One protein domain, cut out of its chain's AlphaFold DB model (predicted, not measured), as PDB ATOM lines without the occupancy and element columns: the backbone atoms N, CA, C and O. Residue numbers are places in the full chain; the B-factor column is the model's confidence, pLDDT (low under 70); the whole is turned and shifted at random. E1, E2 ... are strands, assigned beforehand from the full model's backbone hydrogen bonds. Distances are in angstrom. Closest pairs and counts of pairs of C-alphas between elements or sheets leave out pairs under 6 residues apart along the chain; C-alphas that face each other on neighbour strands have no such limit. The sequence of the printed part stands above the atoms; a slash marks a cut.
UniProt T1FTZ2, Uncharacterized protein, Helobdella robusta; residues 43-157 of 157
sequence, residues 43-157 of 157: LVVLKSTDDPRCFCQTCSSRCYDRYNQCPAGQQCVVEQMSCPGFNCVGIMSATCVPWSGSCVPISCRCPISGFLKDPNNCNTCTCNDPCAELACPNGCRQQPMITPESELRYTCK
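Overview. This is residues 43 to 157 of the 157 residues of an uncharacterized protein of Helobdella robusta (UniProt T1FTZ2). This flat, looping chain has little regular structure: four antiparallel hairpins, E1-E2 near one end. The class is all strand: eight named strands, E1 to E8, hold 40 of the 115 printed residues. It is only just loose, close to compact, with radius of gyration of the C-alphas 16.5 A and spans 49 by 39 by 21 A.

Arrangement. Hairpins join residues 43 to 47 (E1) and 55 to 59 (E2), 74 to 80 (E3) and 92 to 98 (E4), 115 to 117 (E5) and 123 to 127 (E6), and 140 to 143 (E7) and 153 to 156 (E8). Within hydrogen-bond range, at 2.8 A, are N 44-O 58, N 75-O 97, N 116-O 126 and N 141-O 155. The closest C-alphas of E2 and E4, Cys 59 and Ser 93, are 6.5 A apart.

Along the chain. C-alpha 43 is at (-9.184, -19.244, 40.928) and C-alpha 156 at (20.223, -13.547, 33.416); E3 is 19.3 A long.

Size, cuts and confidence. The printed part has no cut; pLDDT is under 70 in 32 residues.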
ATOM      1  N   LEU A  43      -8.666 -17.883  40.829       70.00
ATOM      2  CA  LEU A  43      -9.184 -19.244  40.928       70.00
ATOM      3  C   LEU A  43      -8.240 -20.213  40.214       70.00
ATOM      4  O   LEU A  43      -7.753 -19.932  39.120       70.00
ATOM      5  N   VAL A  44      -8.011 -21.366  40.827       71.69
ATOM      6  CA  VAL A  44      -7.276 -22.493  40.250       71.69
ATOM      7  C   VAL A  44      -8.220 -23.680  40.172       71.69
ATOM      8  O   VAL A  44      -8.950 -23.962  41.122       71.69
ATOM      9  N   VAL A  45      -8.206 -24.373  39.035       76.31
ATOM     10  CA  VAL A  45      -8.995 -25.588  38.831       76.31
ATOM     11  C   VAL A  45      -8.125 -26.801  39.138       76.31
ATOM     12  O   VAL A  45      -7.094 -27.021  38.508       76.31
ATOM     13  N   LEU A  46      -8.565 -27.587  40.108       74.69
ATOM     14  CA  LEU A  46      -8.002 -28.865  40.507       74.69
ATOM     15  C   LEU A  46      -8.762 -29.979  39.799       74.69
ATOM     16  O   LEU A  46      -9.992 -29.950  39.745       74.69
ATOM     17  N   LYS A  47      -8.041 -30.972  39.287       75.00
ATOM     18  CA  LYS A  47      -8.623 -32.162  38.663       75.00
ATOM     19  C   LYS A  47      -8.386 -33.365  39.566       75.00
ATOM     20  O   LYS A  47      -7.275 -33.529  40.067       75.00
ATOM     21  N   SER A  48      -9.411 -34.186  39.791       70.62
ATOM     22  CA  SER A  48      -9.235 -35.412  40.573       70.62
ATOM     23  C   SER A  48      -8.347 -36.400  39.814       70.62
ATOM     24  O   SER A  48      -8.445 -36.537  38.592       70.62
ATOM     25  N   THR A  49      -7.470 -37.078  40.555       69.12
ATOM     26  CA  THR A  49      -6.682 -38.204  40.043       69.12
ATOM     27  C   THR A  49      -7.532 -39.454  39.854       69.12
ATOM     28  O   THR A  49      -7.203 -40.285  39.013       69.12
ATOM     29  N   ASP A  50      -8.627 -39.560  40.607       70.62
ATOM     30  CA  ASP A  50      -9.403 -40.789  40.746       70.62
ATOM     31  C   ASP A  50     -10.611 -40.801  39.796       70.62
ATOM     32  O   ASP A  50     -10.959 -41.846  39.250       70.62
ATOM     33  N   ASP A  51     -11.218 -39.633  39.531       73.38
ATOM     34  CA  ASP A  51     -12.255 -39.470  38.504       73.38
ATOM     35  C   ASP A  51     -12.003 -38.213  37.647       73.38
ATOM     36  O   ASP A  51     -12.143 -37.087  38.133       73.38
ATOM     37  N   PRO A  52     -11.696 -38.349  36.342       72.00
ATOM     38  CA  PRO A  52     -11.382 -37.212  35.478       72.00
ATOM     39  C   PRO A  52     -12.570 -36.270  35.228       72.00
ATOM     40  O   PRO A  52     -12.362 -35.195  34.657       72.00
ATOM     41  N   ARG A  53     -13.792 -36.659  35.615       76.50
ATOM     42  CA  ARG A  53     -15.003 -35.825  35.545       76.50
ATOM     43  C   ARG A  53     -15.137 -34.894  36.746       76.50
ATOM     44  O   ARG A  53     -15.893 -33.930  36.674       76.50
ATOM     45  N   CYS A  54     -14.409 -35.163  37.829       75.06
ATOM     46  CA  CYS A  54     -14.440 -34.351  39.033       75.06
ATOM     47  C   CYS A  54     -13.380 -33.250  38.970       75.06
ATOM     48  O   CYS A  54     -12.178 -33.508  38.850       75.06
ATOM     49  N   PHE A  55     -13.840 -32.008  39.094       78.19
ATOM     50  CA  PHE A  55     -13.004 -30.822  39.194       78.19
ATOM     51  C   PHE A  55     -13.459 -29.954  40.366       78.19
ATOM     52  O   PHE A  55     -14.649 -29.870  40.664       78.19
ATOM     53  N   CYS A  56     -12.505 -29.295  41.012       74.25
ATOM     54  CA  CYS A  56     -12.760 -28.343  42.086       74.25
ATOM     55  C   CYS A  56     -12.098 -27.012  41.773       74.25
ATOM     56  O   CYS A  56     -11.015 -26.967  41.200       74.25
ATOM     57  N   GLN A  57     -12.737 -25.920  42.176       73.19
ATOM     58  CA  GLN A  57     -12.116 -24.604  42.158       73.19
ATOM     59  C   GLN A  57     -11.588 -24.295  43.552       73.19
ATOM     60  O   GLN A  57     -12.294 -24.483  44.539       73.19
ATOM     61  N   THR A  58     -10.356 -23.813  43.620       68.88
ATOM     62  CA  THR A  58      -9.766 -23.297  44.852       68.88
ATOM     63  C   THR A  58      -9.172 -21.917  44.615       68.88
ATOM     64  O   THR A  58      -8.893 -21.532  43.478       68.88
ATOM     65  N   CYS A  59      -8.979 -21.160  45.688       68.19
ATOM     66  CA  CYS A  59      -8.292 -19.886  45.616       68.19
ATOM     67  C   CYS A  59      -6.786 -20.105  45.589       68.19
ATOM     68  O   CYS A  59      -6.221 -20.797  46.430       68.19
ATOM     69  N   SER A  60      -6.133 -19.437  44.652       63.84
ATOM     70  CA  SER A  60      -4.723 -19.100  44.763       63.84
ATOM     71  C   SER A  60      -4.680 -17.584  44.834       63.84
ATOM     72  O   SER A  60      -4.823 -16.923  43.808       63.84
ATOM     73  N   SER A  61      -4.578 -16.995  46.028       60.38
ATOM     74  CA  SER A  61      -4.151 -15.595  46.045       60.38
ATOM     75  C   SER A  61      -2.653 -15.539  45.775       60.38
ATOM     76  O   SER A  61      -1.911 -16.485  46.051       60.38
ATOM     77  N   ARG A  62      -2.226 -14.427  45.187       66.19
ATOM     78  CA  ARG A  62      -0.826 -14.163  44.873       66.19
ATOM     79  C   ARG A  62      -0.278 -13.106  45.814       66.19
ATOM     80  O   ARG A  62       0.555 -12.320  45.398       66.19
ATOM     81  N   CYS A  63      -0.729 -13.067  47.071       70.94
ATOM     82  CA  CYS A  63      -0.276 -12.024  47.990       70.94
ATOM     83  C   CYS A  63       1.227 -12.056  48.311       70.94
ATOM     84  O   CYS A  63       1.764 -11.092  48.849       70.94
ATOM     85  N   TYR A  64       1.904 -13.150  47.954       68.38
ATOM     86  CA  TYR A  64       3.358 -13.296  47.991       68.38
ATOM     87  C   TYR A  64       4.067 -12.702  46.758       68.38
ATOM     88  O   TYR A  64       5.289 -12.605  46.750       68.38
ATOM     89  N   ASP A  65       3.333 -12.340  45.704       68.62
ATOM     90  CA  ASP A  65       3.878 -11.701  44.510       68.62
ATOM     91  C   ASP A  65       4.160 -10.226  44.817       68.62
ATOM     92  O   ASP A  65       3.302  -9.505  45.336       68.62
ATOM     93  N   ARG A  66       5.361  -9.763  44.454       70.44
ATOM     94  CA  ARG A  66       5.809  -8.367  44.582       70.44
ATOM     95  C   ARG A  66       4.787  -7.363  44.051       70.44
ATOM     96  O   ARG A  66       4.728  -6.248  44.560       70.44
ATOM     97  N   TYR A  67       4.007  -7.740  43.042       73.56
ATOM     98  CA  TYR A  67       3.019  -6.858  42.420       73.56
ATOM     99  C   TYR A  67       1.602  -6.988  42.996       73.56
ATOM    100  O   TYR A  67       0.746  -6.180  42.651       73.56
ATOM    101  N   ASN A  68       1.341  -7.967  43.869       74.31
ATOM    102  CA  ASN A  68       0.009  -8.242  44.422       74.31
ATOM    103  C   ASN A  68       0.007  -8.267  45.960       74.31
ATOM    104  O   ASN A  68      -0.679  -9.086  46.562       74.31
ATOM    105  N   GLN A  69       0.755  -7.372  46.607       77.50
ATOM    106  CA  GLN A  69       0.828  -7.300  48.071       77.50
ATOM    107  C   GLN A  69      -0.536  -7.024  48.729       77.50
ATOM    108  O   GLN A  69      -1.413  -6.371  48.157       77.50
ATOM    109  N   CYS A  70      -0.703  -7.497  49.967       79.44
ATOM    110  CA  CYS A  70      -1.881  -7.179  50.772       79.44
ATOM    111  C   CYS A  70      -1.955  -5.676  51.093       79.44
ATOM    112  O   CYS A  70      -0.916  -5.037  51.250       79.44
ATOM    113  N   PRO A  71      -3.164  -5.102  51.218       83.56
ATOM    114  CA  PRO A  71      -3.335  -3.708  51.617       83.56
ATOM    115  C   PRO A  71      -2.884  -3.471  53.067       83.56
ATOM    116  O   PRO A  71      -2.731  -4.404  53.854       83.56
ATOM    117  N   ALA A  72      -2.712  -2.199  53.438       83.62
ATOM    118  CA  ALA A  72      -2.336  -1.810  54.796       83.62
ATOM    119  C   ALA A  72      -3.307  -2.376  55.851       83.62
ATOM    120  O   ALA A  72      -4.526  -2.350  55.667       83.62
ATOM    121  N   GLY A  73      -2.761  -2.887  56.960       84.38
ATOM    122  CA  GLY A  73      -3.535  -3.550  58.015       84.38
ATOM    123  C   GLY A  73      -3.853  -5.024  57.735       84.38
ATOM    124  O   GLY A  73      -4.508  -5.672  58.554       84.38
ATOM    125  N   GLN A  74      -3.383  -5.571  56.612       86.38
ATOM    126  CA  GLN A  74      -3.460  -6.993  56.291       86.38
ATOM    127  C   GLN A  74      -2.072  -7.573  56.034       86.38
ATOM    128  O   GLN A  74      -1.168  -6.865  55.605       86.38
ATOM    129  N   GLN A  75      -1.920  -8.872  56.259       84.50
ATOM    130  CA  GLN A  75      -0.702  -9.630  55.999       84.50
ATOM    131  C   GLN A  75      -0.994 -10.843  55.118       84.50
ATOM    132  O   GLN A  75      -2.100 -11.387  55.141       84.50
ATOM    133  N   CYS A  76       0.009 -11.270  54.351       79.19
ATOM    134  CA  CYS A  76      -0.094 -12.455  53.511       79.19
ATOM    135  C   CYS A  76       0.219 -13.710  54.330       79.19
ATOM    136  O   CYS A  76       1.323 -13.852  54.854       79.19
ATOM    137  N   VAL A  77      -0.740 -14.627  54.413       78.38
ATOM    138  CA  VAL A  77      -0.555 -15.948  55.020       78.38
ATOM    139  C   VAL A  77      -0.548 -16.986  53.911       78.38
ATOM    140  O   VAL A  77      -1.513 -17.086  53.153       78.38
ATOM    141  N   VAL A  78       0.562 -17.721  53.808       76.12
ATOM    142  CA  VAL A  78       0.741 -18.827  52.865       76.12
ATOM    143  C   VAL A  78       0.551 -20.133  53.620       76.12
ATOM    144  O   VAL A  78       1.270 -20.411  54.575       76.12
ATOM    145  N   GLU A  79      -0.417 -20.928  53.187       73.12
ATOM    146  CA  GLU A  79      -0.754 -22.212  53.789       73.12
ATOM    147  C   GLU A  79      -0.783 -23.296  52.719       73.12
ATOM    148  O   GLU A  79      -1.324 -23.117  51.623       73.12
ATOM    149  N   GLN A  80      -0.225 -24.455  53.058       71.56
ATOM    150  CA  GLN A  80      -0.372 -25.635  52.224       71.56
ATOM    151  C   GLN A  80      -1.829 -26.088  52.270       71.56
ATOM    152  O   GLN A  80      -2.377 -26.372  53.337       71.56
ATOM    153  N   MET A  81      -2.465 -26.174  51.105       67.62
ATOM    154  CA  MET A  81      -3.832 -26.667  51.042       67.62
ATOM    155  C   MET A  81      -3.858 -28.176  51.243       67.62
ATOM    156  O   MET A  81      -3.182 -28.926  50.538       67.62
ATOM    157  N   SER A  82      -4.699 -28.620  52.175       67.44
ATOM    158  CA  SER A  82      -5.102 -30.018  52.269       67.44
ATOM    159  C   SER A  82      -6.366 -30.220  51.439       67.44
ATOM    160  O   SER A  82      -7.404 -29.614  51.712       67.44
ATOM    161  N   CYS A  83      -6.274 -31.055  50.407       66.12
ATOM    162  CA  CYS A  83      -7.418 -31.440  49.591       66.12
ATOM    163  C   CYS A  83      -7.828 -32.885  49.911       66.12
ATOM    164  O   CYS A  83      -7.159 -33.825  49.476       66.12
ATOM    165  N   PRO A  84      -8.935 -33.112  50.625       62.31
ATOM    166  CA  PRO A  84      -9.472 -34.457  50.770       62.31
ATOM    167  C   PRO A  84     -10.042 -34.950  49.426       62.31
ATOM    168  O   PRO A  84     -10.945 -34.339  48.862       62.31
ATOM    169  N   GLY A  85      -9.512 -36.058  48.898       63.28
ATOM    170  CA  GLY A  85     -10.020 -36.721  47.680       63.28
ATOM    171  C   GLY A  85      -9.584 -36.113  46.339       63.28
ATOM    172  O   GLY A  85      -9.941 -36.616  45.275       63.28
ATOM    173  N   PHE A  86      -8.769 -35.064  46.371       66.31
ATOM    174  CA  PHE A  86      -7.990 -34.603  45.226       66.31
ATOM    175  C   PHE A  86      -6.536 -34.664  45.684       66.31
ATOM    176  O   PHE A  86      -6.203 -34.005  46.659       66.31
ATOM    177  N   ASN A  87      -5.677 -35.470  45.057       61.88
ATOM    178  CA  ASN A  87      -4.247 -35.522  45.395       61.88
ATOM    179  C   ASN A  87      -3.562 -34.176  45.072       61.88
ATOM    180  O   ASN A  87      -2.885 -34.025  44.059       61.88
ATOM    181  N   CYS A  88      -3.768 -33.175  45.927       62.56
ATOM    182  CA  CYS A  88      -3.151 -31.859  45.858       62.56
ATOM    183  C   CYS A  88      -1.869 -31.880  46.689       62.56
ATOM    184  O   CYS A  88      -1.880 -31.539  47.870       62.56
ATOM    185  N   VAL A  89      -0.757 -32.290  46.090       58.56
ATOM    186  CA  VAL A  89       0.560 -32.157  46.727       58.56
ATOM    187  C   VAL A  89       1.230 -30.900  46.174       58.56
ATOM    188  O   VAL A  89       1.205 -30.673  44.966       58.56
ATOM    189  N   GLY A  90       1.793 -30.063  47.051       58.03
ATOM    190  CA  GLY A  90       2.522 -28.846  46.659       58.03
ATOM    191  C   GLY A  90       1.652 -27.651  46.245       58.03
ATOM    192  O   GLY A  90       2.157 -26.697  45.655       58.03
ATOM    193  N   ILE A  91       0.342 -27.670  46.522       62.62
ATOM    194  CA  ILE A  91      -0.526 -26.523  46.224       62.62
ATOM    195  C   ILE A  91      -0.602 -25.609  47.444       62.62
ATOM    196  O   ILE A  91      -1.189 -25.959  48.467       62.62
ATOM    197  N   MET A  92      -0.025 -24.420  47.306       64.75
ATOM    198  CA  MET A  92      -0.072 -23.369  48.315       64.75
ATOM    199  C   MET A  92      -1.249 -22.433  48.037       64.75
ATOM    200  O   MET A  92      -1.412 -21.924  46.922       64.75
ATOM    201  N   SER A  93      -2.066 -22.199  49.057       71.50
ATOM    202  CA  SER A  93      -2.936 -21.031  49.103       71.50
ATOM    203  C   SER A  93      -2.141 -19.894  49.713       71.50
ATOM    204  O   SER A  93      -1.366 -20.098  50.641       71.50
ATOM    205  N   ALA A  94      -2.359 -18.688  49.219       73.75
ATOM    206  CA  ALA A  94      -2.019 -17.503  49.977       73.75
ATOM    207  C   ALA A  94      -3.306 -16.729  50.215       73.75
ATOM    208  O   ALA A  94      -4.196 -16.776  49.361       73.75
ATOM    209  N   THR A  95      -3.432 -15.994  51.310       76.12
ATOM    210  CA  THR A  95      -4.580 -15.109  51.556       76.12
ATOM    211  C   THR A  95      -4.155 -13.875  52.335       76.12
ATOM    212  O   THR A  95      -3.225 -13.934  53.137       76.12
ATOM    213  N   CYS A  96      -4.842 -12.756  52.104       79.81
ATOM    214  CA  CYS A  96      -4.683 -11.569  52.932       79.81
ATOM    215  C   CYS A  96      -5.605 -11.670  54.142       79.81
ATOM    216  O   CYS A  96      -6.829 -11.689  53.998       79.81
ATOM    217  N   VAL A  97      -5.012 -11.726  55.327       82.19
ATOM    218  CA  VAL A  97      -5.726 -11.760  56.609       82.19
ATOM    219  C   VAL A  97      -5.404 -10.499  57.407       82.19
ATOM    220  O   VAL A  97      -4.392  -9.858  57.124       82.19
ATOM    221  N   PRO A  98      -6.221 -10.107  58.399       87.50
ATOM    222  CA  PRO A  98      -5.875  -9.003  59.290       87.50
ATOM    223  C   PRO A  98      -4.484  -9.188  59.908       87.50
ATOM    224  O   PRO A  98      -4.105 -10.300  60.284       87.50
ATOM    225  N   TRP A  99      -3.719  -8.102  59.996       87.81
ATOM    226  CA  TRP A  99      -2.382  -8.132  60.580       87.81
ATOM    227  C   TRP A  99      -2.441  -8.579  62.046       87.81
ATOM    228  O   TRP A  99      -3.186  -8.019  62.848       87.81
ATOM    229  N   SER A 100      -1.638  -9.585  62.404       87.69
ATOM    230  CA  SER A 100      -1.610 -10.151  63.761       87.69
ATOM    231  C   SER A 100      -0.780  -9.336  64.756       87.69
ATOM    232  O   SER A 100      -0.653  -9.740  65.908       87.69
ATOM    233  N   GLY A 101      -0.182  -8.221  64.327       88.88
ATOM    234  CA  GLY A 101       0.736  -7.425  65.150       88.88
ATOM    235  C   GLY A 101       2.181  -7.939  65.154       88.88
ATOM    236  O   GLY A 101       3.036  -7.367  65.824       88.88
ATOM    237  N   SER A 102       2.472  -9.011  64.416       87.56
ATOM    238  CA  SER A 102       3.787  -9.652  64.363       87.56
ATOM    239  C   SER A 102       4.124 -10.087  62.940       87.56
ATOM    240  O   SER A 102       3.250 -10.491  62.182       87.56
ATOM    241  N   CYS A 103       5.402  -9.995  62.572       84.06
ATOM    242  CA  CYS A 103       5.876 -10.473  61.279       84.06
ATOM    243  C   CYS A 103       6.106 -11.986  61.317       84.06
ATOM    244  O   CYS A 103       6.712 -12.502  62.258       84.06
ATOM    245  N   VAL A 104       5.676 -12.687  60.268       79.06
ATOM    246  CA  VAL A 104       5.961 -14.116  60.094       79.06
ATOM    247  C   VAL A 104       7.455 -14.298  59.778       79.06
ATOM    248  O   VAL A 104       7.991 -13.564  58.945       79.06
ATOM    249  N   PRO A 105       8.159 -15.246  60.426       79.44
ATOM    250  CA  PRO A 105       9.548 -15.534  60.094       79.44
ATOM    251  C   PRO A 105       9.662 -16.107  58.677       79.44
ATOM    252  O   PRO A 105       8.907 -16.995  58.288       79.44
ATOM    253  N   ILE A 106      10.641 -15.615  57.920       78.88
ATOM    254  CA  ILE A 106      10.926 -16.048  56.549       78.88
ATOM    255  C   ILE A 106      12.227 -16.862  56.484       78.88
ATOM    256  O   ILE A 106      13.158 -16.611  57.246       78.88
ATOM    257  N   SER A 107      12.295 -17.836  55.572       76.81
ATOM    258  CA  SER A 107      13.450 -18.741  55.393       76.81
ATOM    259  C   SER A 107      14.286 -18.468  54.130       76.81
ATOM    260  O   SER A 107      15.378 -19.018  53.973       76.81
ATOM    261  N   CYS A 108      13.789 -17.620  53.233       77.88
ATOM    262  CA  CYS A 108      14.459 -17.161  52.015       77.88
ATOM    263  C   CYS A 108      15.646 -16.220  52.309       77.88
ATOM    264  O   CYS A 108      15.821 -15.736  53.431       77.88
ATOM    265  N   ARG A 109      16.489 -15.960  51.300       81.56
ATOM    266  CA  ARG A 109      17.723 -15.171  51.443       81.56
ATOM    267  C   ARG A 109      17.826 -14.098  50.363       81.56
ATOM    268  O   ARG A 109      17.775 -14.428  49.191       81.56
ATOM    269  N   CYS A 110      18.077 -12.862  50.790       85.38
ATOM    270  CA  CYS A 110      18.376 -11.716  49.924       85.38
ATOM    271  C   CYS A 110      19.628 -10.980  50.432       85.38
ATOM    272  O   CYS A 110      19.512  -9.889  50.998       85.38
ATOM    273  N   PRO A 111      20.816 -11.609  50.376       85.44
ATOM    274  CA  PRO A 111      22.029 -11.080  50.997       85.44
ATOM    275  C   PRO A 111      22.548  -9.776  50.376       85.44
ATOM    276  O   PRO A 111      23.244  -9.043  51.076       85.44
ATOM    277  N   ILE A 112      22.253  -9.488  49.102       87.50
ATOM    278  CA  ILE A 112      22.829  -8.329  48.397       87.50
ATOM    279  C   ILE A 112      21.910  -7.107  48.494       87.50
ATOM    280  O   ILE A 112      22.336  -6.027  48.896       87.50
ATOM    281  N   SER A 113      20.643  -7.275  48.130       88.75
ATOM    282  CA  SER A 113      19.663  -6.190  48.008       88.75
ATOM    283  C   SER A 113      18.739  -6.060  49.224       88.75
ATOM    284  O   SER A 113      18.022  -5.064  49.374       88.75
ATOM    285  N   GLY A 114      18.751  -7.053  50.116       88.00
ATOM    286  CA  GLY A 114      17.813  -7.143  51.228       88.00
ATOM    287  C   GLY A 114      16.393  -7.502  50.784       88.00
ATOM    288  O   GLY A 114      16.088  -7.657  49.600       88.00
ATOM    289  N   PHE A 115      15.504  -7.644  51.764       87.31
ATOM    290  CA  PHE A 115      14.118  -8.039  51.533       87.31
ATOM    291  C   PHE A 115      13.236  -6.845  51.170       87.31
ATOM    292  O   PHE A 115      13.340  -5.768  51.768       87.31
ATOM    293  N   LEU A 116      12.318  -7.074  50.235       86.12
ATOM    294  CA  LEU A 116      11.171  -6.210  50.012       86.12
ATOM    295  C   LEU A 116      10.273  -6.264  51.246       86.12
ATOM    296  O   LEU A 116      10.021  -7.343  51.792       86.12
ATOM    297  N   LYS A 117       9.779  -5.104  51.669       86.50
ATOM    298  CA  LYS A 117       8.869  -5.002  52.806       86.50
ATOM    299  C   LYS A 117       7.416  -4.917  52.366       86.50
ATOM    300  O   LYS A 117       7.113  -4.334  51.324       86.50
ATOM    301  N   ASP A 118       6.535  -5.505  53.164       82.12
ATOM    302  CA  ASP A 118       5.092  -5.317  53.036       82.12
ATOM    303  C   ASP A 118       4.654  -3.971  53.662       82.12
ATOM    304  O   ASP A 118       5.459  -3.287  54.312       82.12
ATOM    305  N   PRO A 119       3.378  -3.565  53.513       86.00
ATOM    306  CA  PRO A 119       2.867  -2.336  54.124       86.00
ATOM    307  C   PRO A 119       2.912  -2.289  55.658       86.00
ATOM    308  O   PRO A 119       2.776  -1.207  56.226       86.00
ATOM    309  N   ASN A 120       3.121  -3.423  56.336       85.75
ATOM    310  CA  ASN A 120       3.302  -3.496  57.789       85.75
ATOM    311  C   ASN A 120       4.789  -3.501  58.187       85.75
ATOM    312  O   ASN A 120       5.118  -3.761  59.346       85.75
ATOM    313  N   ASN A 121       5.695  -3.195  57.248       88.19
ATOM    314  CA  ASN A 121       7.146  -3.146  57.436       88.19
ATOM    315  C   ASN A 121       7.784  -4.521  57.751       88.19
ATOM    316  O   ASN A 121       8.915  -4.574  58.253       88.19
ATOM    317  N   CYS A 122       7.093  -5.616  57.422       85.50
ATOM    318  CA  CYS A 122       7.579  -6.987  57.542       85.50
ATOM    319  C   CYS A 122       8.348  -7.415  56.288       85.50
ATOM    320  O   CYS A 122       7.999  -7.038  55.171       85.50
ATOM    321  N   ASN A 123       9.393  -8.227  56.463       86.06
ATOM    322  CA  ASN A 123      10.154  -8.767  55.339       86.06
ATOM    323  C   ASN A 123       9.314  -9.795  54.570       86.06
ATOM    324  O   ASN A 123       8.717 -10.690  55.165       86.06
ATOM    325  N   THR A 124       9.323  -9.694  53.247       80.50
ATOM    326  CA  THR A 124       8.712 -10.672  52.339       80.50
ATOM    327  C   THR A 124       9.782 -11.587  51.747       80.50
ATOM    328  O   THR A 124      10.956 -11.219  51.704       80.50
ATOM    329  N   CYS A 125       9.394 -12.760  51.230       76.38
ATOM    330  CA  CYS A 125      10.301 -13.622  50.458       76.38
ATOM    331  C   CYS A 125      10.520 -13.156  49.019       76.38
ATOM    332  O   CYS A 125      10.510 -13.939  48.075       76.38
ATOM    333  N   THR A 126      10.697 -11.854  48.844       79.94
ATOM    334  CA  THR A 126      11.102 -11.267  47.576       79.94
ATOM    335  C   THR A 126      12.220 -10.278  47.838       79.94
ATOM    336  O   THR A 126      12.087  -9.410  48.699       79.94
ATOM    337  N   CYS A 127      13.317 -10.385  47.099       83.44
ATOM    338  CA  CYS A 127      14.423  -9.438  47.225       83.44
ATOM    339  C   CYS A 127      14.076  -8.058  46.644       83.44
ATOM    340  O   CYS A 127      13.227  -7.956  45.755       83.44
ATOM    341  N   ASN A 128      14.708  -6.983  47.132       86.56
ATOM    342  CA  ASN A 128      14.527  -5.622  46.592       86.56
ATOM    343  C   ASN A 128      15.051  -5.503  45.157       86.56
ATOM    344  O   ASN A 128      14.411  -4.881  44.305       86.56
ATOM    345  N   ASP A 129      16.169  -6.156  44.880       85.56
ATOM    346  CA  ASP A 129      16.712  -6.293  43.542       85.56
ATOM    347  C   ASP A 129      17.100  -7.760  43.316       85.56
ATOM    348  O   ASP A 129      18.236  -8.156  43.579       85.56
ATOM    349  N   PRO A 130      16.164  -8.589  42.824       79.69
ATOM    350  CA  PRO A 130      16.448  -9.997  42.568       79.69
ATOM    351  C   PRO A 130      17.499 -10.204  41.464       79.69
ATOM    352  O   PRO A 130      18.019 -11.301  41.290       79.69
ATOM    353  N   CYS A 131      17.830  -9.161  40.705       80.75
ATOM    354  CA  CYS A 131      18.814  -9.207  39.635       80.75
ATOM    355  C   CYS A 131      20.219  -8.934  40.160       80.75
ATOM    356  O   CYS A 131      21.178  -9.541  39.674       80.75
ATOM    357  N   ALA A 132      20.328  -8.089  41.187       84.31
ATOM    358  CA  ALA A 132      21.548  -7.941  41.968       84.31
ATOM    359  C   ALA A 132      21.933  -9.258  42.661       84.31
ATOM    360  O   ALA A 132      23.114  -9.600  42.671       84.31
ATOM    361  N   GLU A 133      20.956 -10.039  43.142       82.94
ATOM    362  CA  GLU A 133      21.217 -11.367  43.733       82.94
ATOM    363  C   GLU A 133      21.856 -12.355  42.741       82.94
ATOM    364  O   GLU A 133      22.608 -13.244  43.136       82.94
ATOM    365  N   LEU A 134      21.578 -12.198  41.443       80.62
ATOM    366  CA  LEU A 134      22.094 -13.066  40.381       80.62
ATOM    367  C   LEU A 134      23.405 -12.571  39.757       80.62
ATOM    368  O   LEU A 134      23.974 -13.278  38.926       80.62
ATOM    369  N   ALA A 135      23.868 -11.366  40.113       79.56
ATOM    370  CA  ALA A 135      25.055 -10.727  39.538       79.56
ATOM    371  C   ALA A 135      25.090 -10.748  37.988       79.56
ATOM    372  O   ALA A 135      26.129 -10.990  37.375       79.56
ATOM    373  N   CYS A 136      23.946 -10.511  37.332       76.38
ATOM    374  CA  CYS A 136      23.840 -10.624  35.875       76.38
ATOM    375  C   CYS A 136      24.490  -9.430  35.136       76.38
ATOM    376  O   CYS A 136      24.007  -8.306  35.282       76.38
ATOM    377  N   PRO A 137      25.489  -9.643  34.254       70.00
ATOM    378  CA  PRO A 137      26.187  -8.553  33.558       70.00
ATOM    379  C   PRO A 137      25.322  -7.802  32.528       70.00
ATOM    380  O   PRO A 137      25.536  -6.617  32.307       70.00
ATOM    381  N   ASN A 138      24.314  -8.456  31.936       74.94
ATOM    382  CA  ASN A 138      23.413  -7.866  30.928       74.94
ATOM    383  C   ASN A 138      21.988  -7.633  31.463       74.94
ATOM    384  O   ASN A 138      21.011  -7.560  30.709       74.94
ATOM    385  N   GLY A 139      21.858  -7.540  32.788       72.62
ATOM    386  CA  GLY A 139      20.574  -7.495  33.469       72.62
ATOM    387  C   GLY A 139      19.853  -8.846  33.481       72.62
ATOM    388  O   GLY A 139      20.355  -9.882  33.043       72.62
ATOM    389  N   CYS A 140      18.646  -8.830  34.024       79.50
ATOM    390  CA  CYS A 140      17.838 -10.011  34.307       79.50
ATOM    391  C   CYS A 140      16.505  -9.966  33.557       79.50
ATOM    392  O   CYS A 140      16.034  -8.905  33.126       79.50
ATOM    393  N   ARG A 141      15.848 -11.118  33.447       75.88
ATOM    394  CA  ARG A 141      14.454 -11.231  33.026       75.88
ATOM    395  C   ARG A 141      13.694 -12.111  34.012       75.88
ATOM    396  O   ARG A 141      14.182 -13.163  34.414       75.88
ATOM    397  N   GLN A 142      12.486 -11.684  34.361       72.12
ATOM    398  CA  GLN A 142      11.535 -12.503  35.106       72.12
ATOM    399  C   GLN A 142      10.995 -13.604  34.187       72.12
ATOM    400  O   GLN A 142      10.462 -13.318  33.109       72.12
ATOM    401  N   GLN A 143      11.136 -14.860  34.600       62.84
ATOM    402  CA  GLN A 143      10.464 -15.981  33.963       62.84
ATOM    403  C   GLN A 143       9.098 -16.199  34.630       62.84
ATOM    404  O   GLN A 143       9.009 -16.199  35.861       62.84
ATOM    405  N   PRO A 144       8.021 -16.382  33.847       53.16
ATOM    406  CA  PRO A 144       6.730 -16.759  34.401       53.16
ATOM    407  C   PRO A 144       6.849 -18.139  35.054       53.16
ATOM    408  O   PRO A 144       7.298 -19.097  34.427       53.16
ATOM    409  N   MET A 145       6.466 -18.237  36.325       53.59
ATOM    410  CA  MET A 145       6.474 -19.507  37.041       53.59
ATOM    411  C   MET A 145       5.226 -20.333  36.762       53.59
ATOM    412  O   MET A 145       4.115 -19.811  36.716       53.59
ATOM    413  N   ILE A 146       5.442 -21.642  36.632       44.25
ATOM    414  CA  ILE A 146       4.394 -22.664  36.526       44.25
ATOM    415  C   ILE A 146       4.021 -23.197  37.931       44.25
ATOM    416  O   ILE A 146       2.952 -23.775  38.097       44.25
ATOM    417  N   THR A 147       4.846 -22.952  38.961       39.31
ATOM    418  CA  THR A 147       4.651 -23.464  40.332       39.31
ATOM    419  C   THR A 147       4.684 -22.356  41.401       39.31
ATOM    420  O   THR A 147       5.572 -21.507  41.351       39.31
ATOM    421  N   PRO A 148       3.756 -22.371  42.380       44.44
ATOM    422  CA  PRO A 148       3.548 -21.294  43.360       44.44
ATOM    423  C   PRO A 148       4.557 -21.242  44.525       44.44
ATOM    424  O   PRO A 148       4.506 -20.309  45.316       44.44
ATOM    425  N   GLU A 149       5.451 -22.225  44.664       38.97
ATOM    426  CA  GLU A 149       6.322 -22.382  45.847       38.97
ATOM    427  C   GLU A 149       7.678 -21.678  45.775       38.97
ATOM    428  O   GLU A 149       8.481 -21.777  46.699       38.97
ATOM    429  N   SER A 150       7.975 -20.984  44.685       46.75
ATOM    430  CA  SER A 150       9.309 -20.432  44.490       46.75
ATOM    431  C   SER A 150       9.253 -18.937  44.217       46.75
ATOM    432  O   SER A 150       8.356 -18.445  43.539       46.75
ATOM    433  N   GLU A 151      10.219 -18.219  44.787       53.28
ATOM    434  CA  GLU A 151      10.540 -16.840  44.434       53.28
ATOM    435  C   GLU A 151      10.532 -16.712  42.908       53.28
ATOM    436  O   GLU A 151      11.091 -17.582  42.237       53.28
ATOM    437  N   LEU A 152       9.862 -15.683  42.365       58.50
ATOM    438  CA  LEU A 152       9.826 -15.402  40.927       58.50
ATOM    439  C   LEU A 152      11.191 -15.737  40.317       58.50
ATOM    440  O   LEU A 152      12.205 -15.195  40.746       58.50
ATOM    441  N   ARG A 153      11.251 -16.684  39.373       62.78
ATOM    442  CA  ARG A 153      12.543 -17.105  38.818       62.78
ATOM    443  C   ARG A 153      13.048 -15.974  37.949       62.78
ATOM    444  O   ARG A 153      12.527 -15.741  36.860       62.78
ATOM    445  N   TYR A 154      14.059 -15.276  38.428       69.50
ATOM    446  CA  TYR A 154      14.830 -14.366  37.604       69.50
ATOM    447  C   TYR A 154      15.966 -15.163  36.972       69.50
ATOM    448  O   TYR A 154      16.589 -16.013  37.608       69.50
ATOM    449  N   THR A 155      16.206 -14.932  35.691       70.81
ATOM    450  CA  THR A 155      17.368 -15.475  34.988       70.81
ATOM    451  C   THR A 155      18.130 -14.335  34.348       70.81
ATOM    452  O   THR A 155      17.525 -13.337  33.946       70.81
ATOM    453  N   CYS A 156      19.448 -14.477  34.225       74.38
ATOM    454  CA  CYS A 156      20.223 -13.547  33.416       74.38
ATOM    455  C   CYS A 156      19.718 -13.565  31.970       74.38
ATOM    456  O   CYS A 156      19.242 -14.596  31.486       74.38
ATOM    457  N   LYS A 157      19.741 -12.391  31.337       74.75
ATOM    458  CA  LYS A 157      19.418 -12.239  29.917       74.75
ATOM    459  C   LYS A 157      20.509 -12.815  29.028       74.75
ATOM    460  O   LYS A 157      21.697 -12.660  29.390       74.75
TER     461      LYS A 157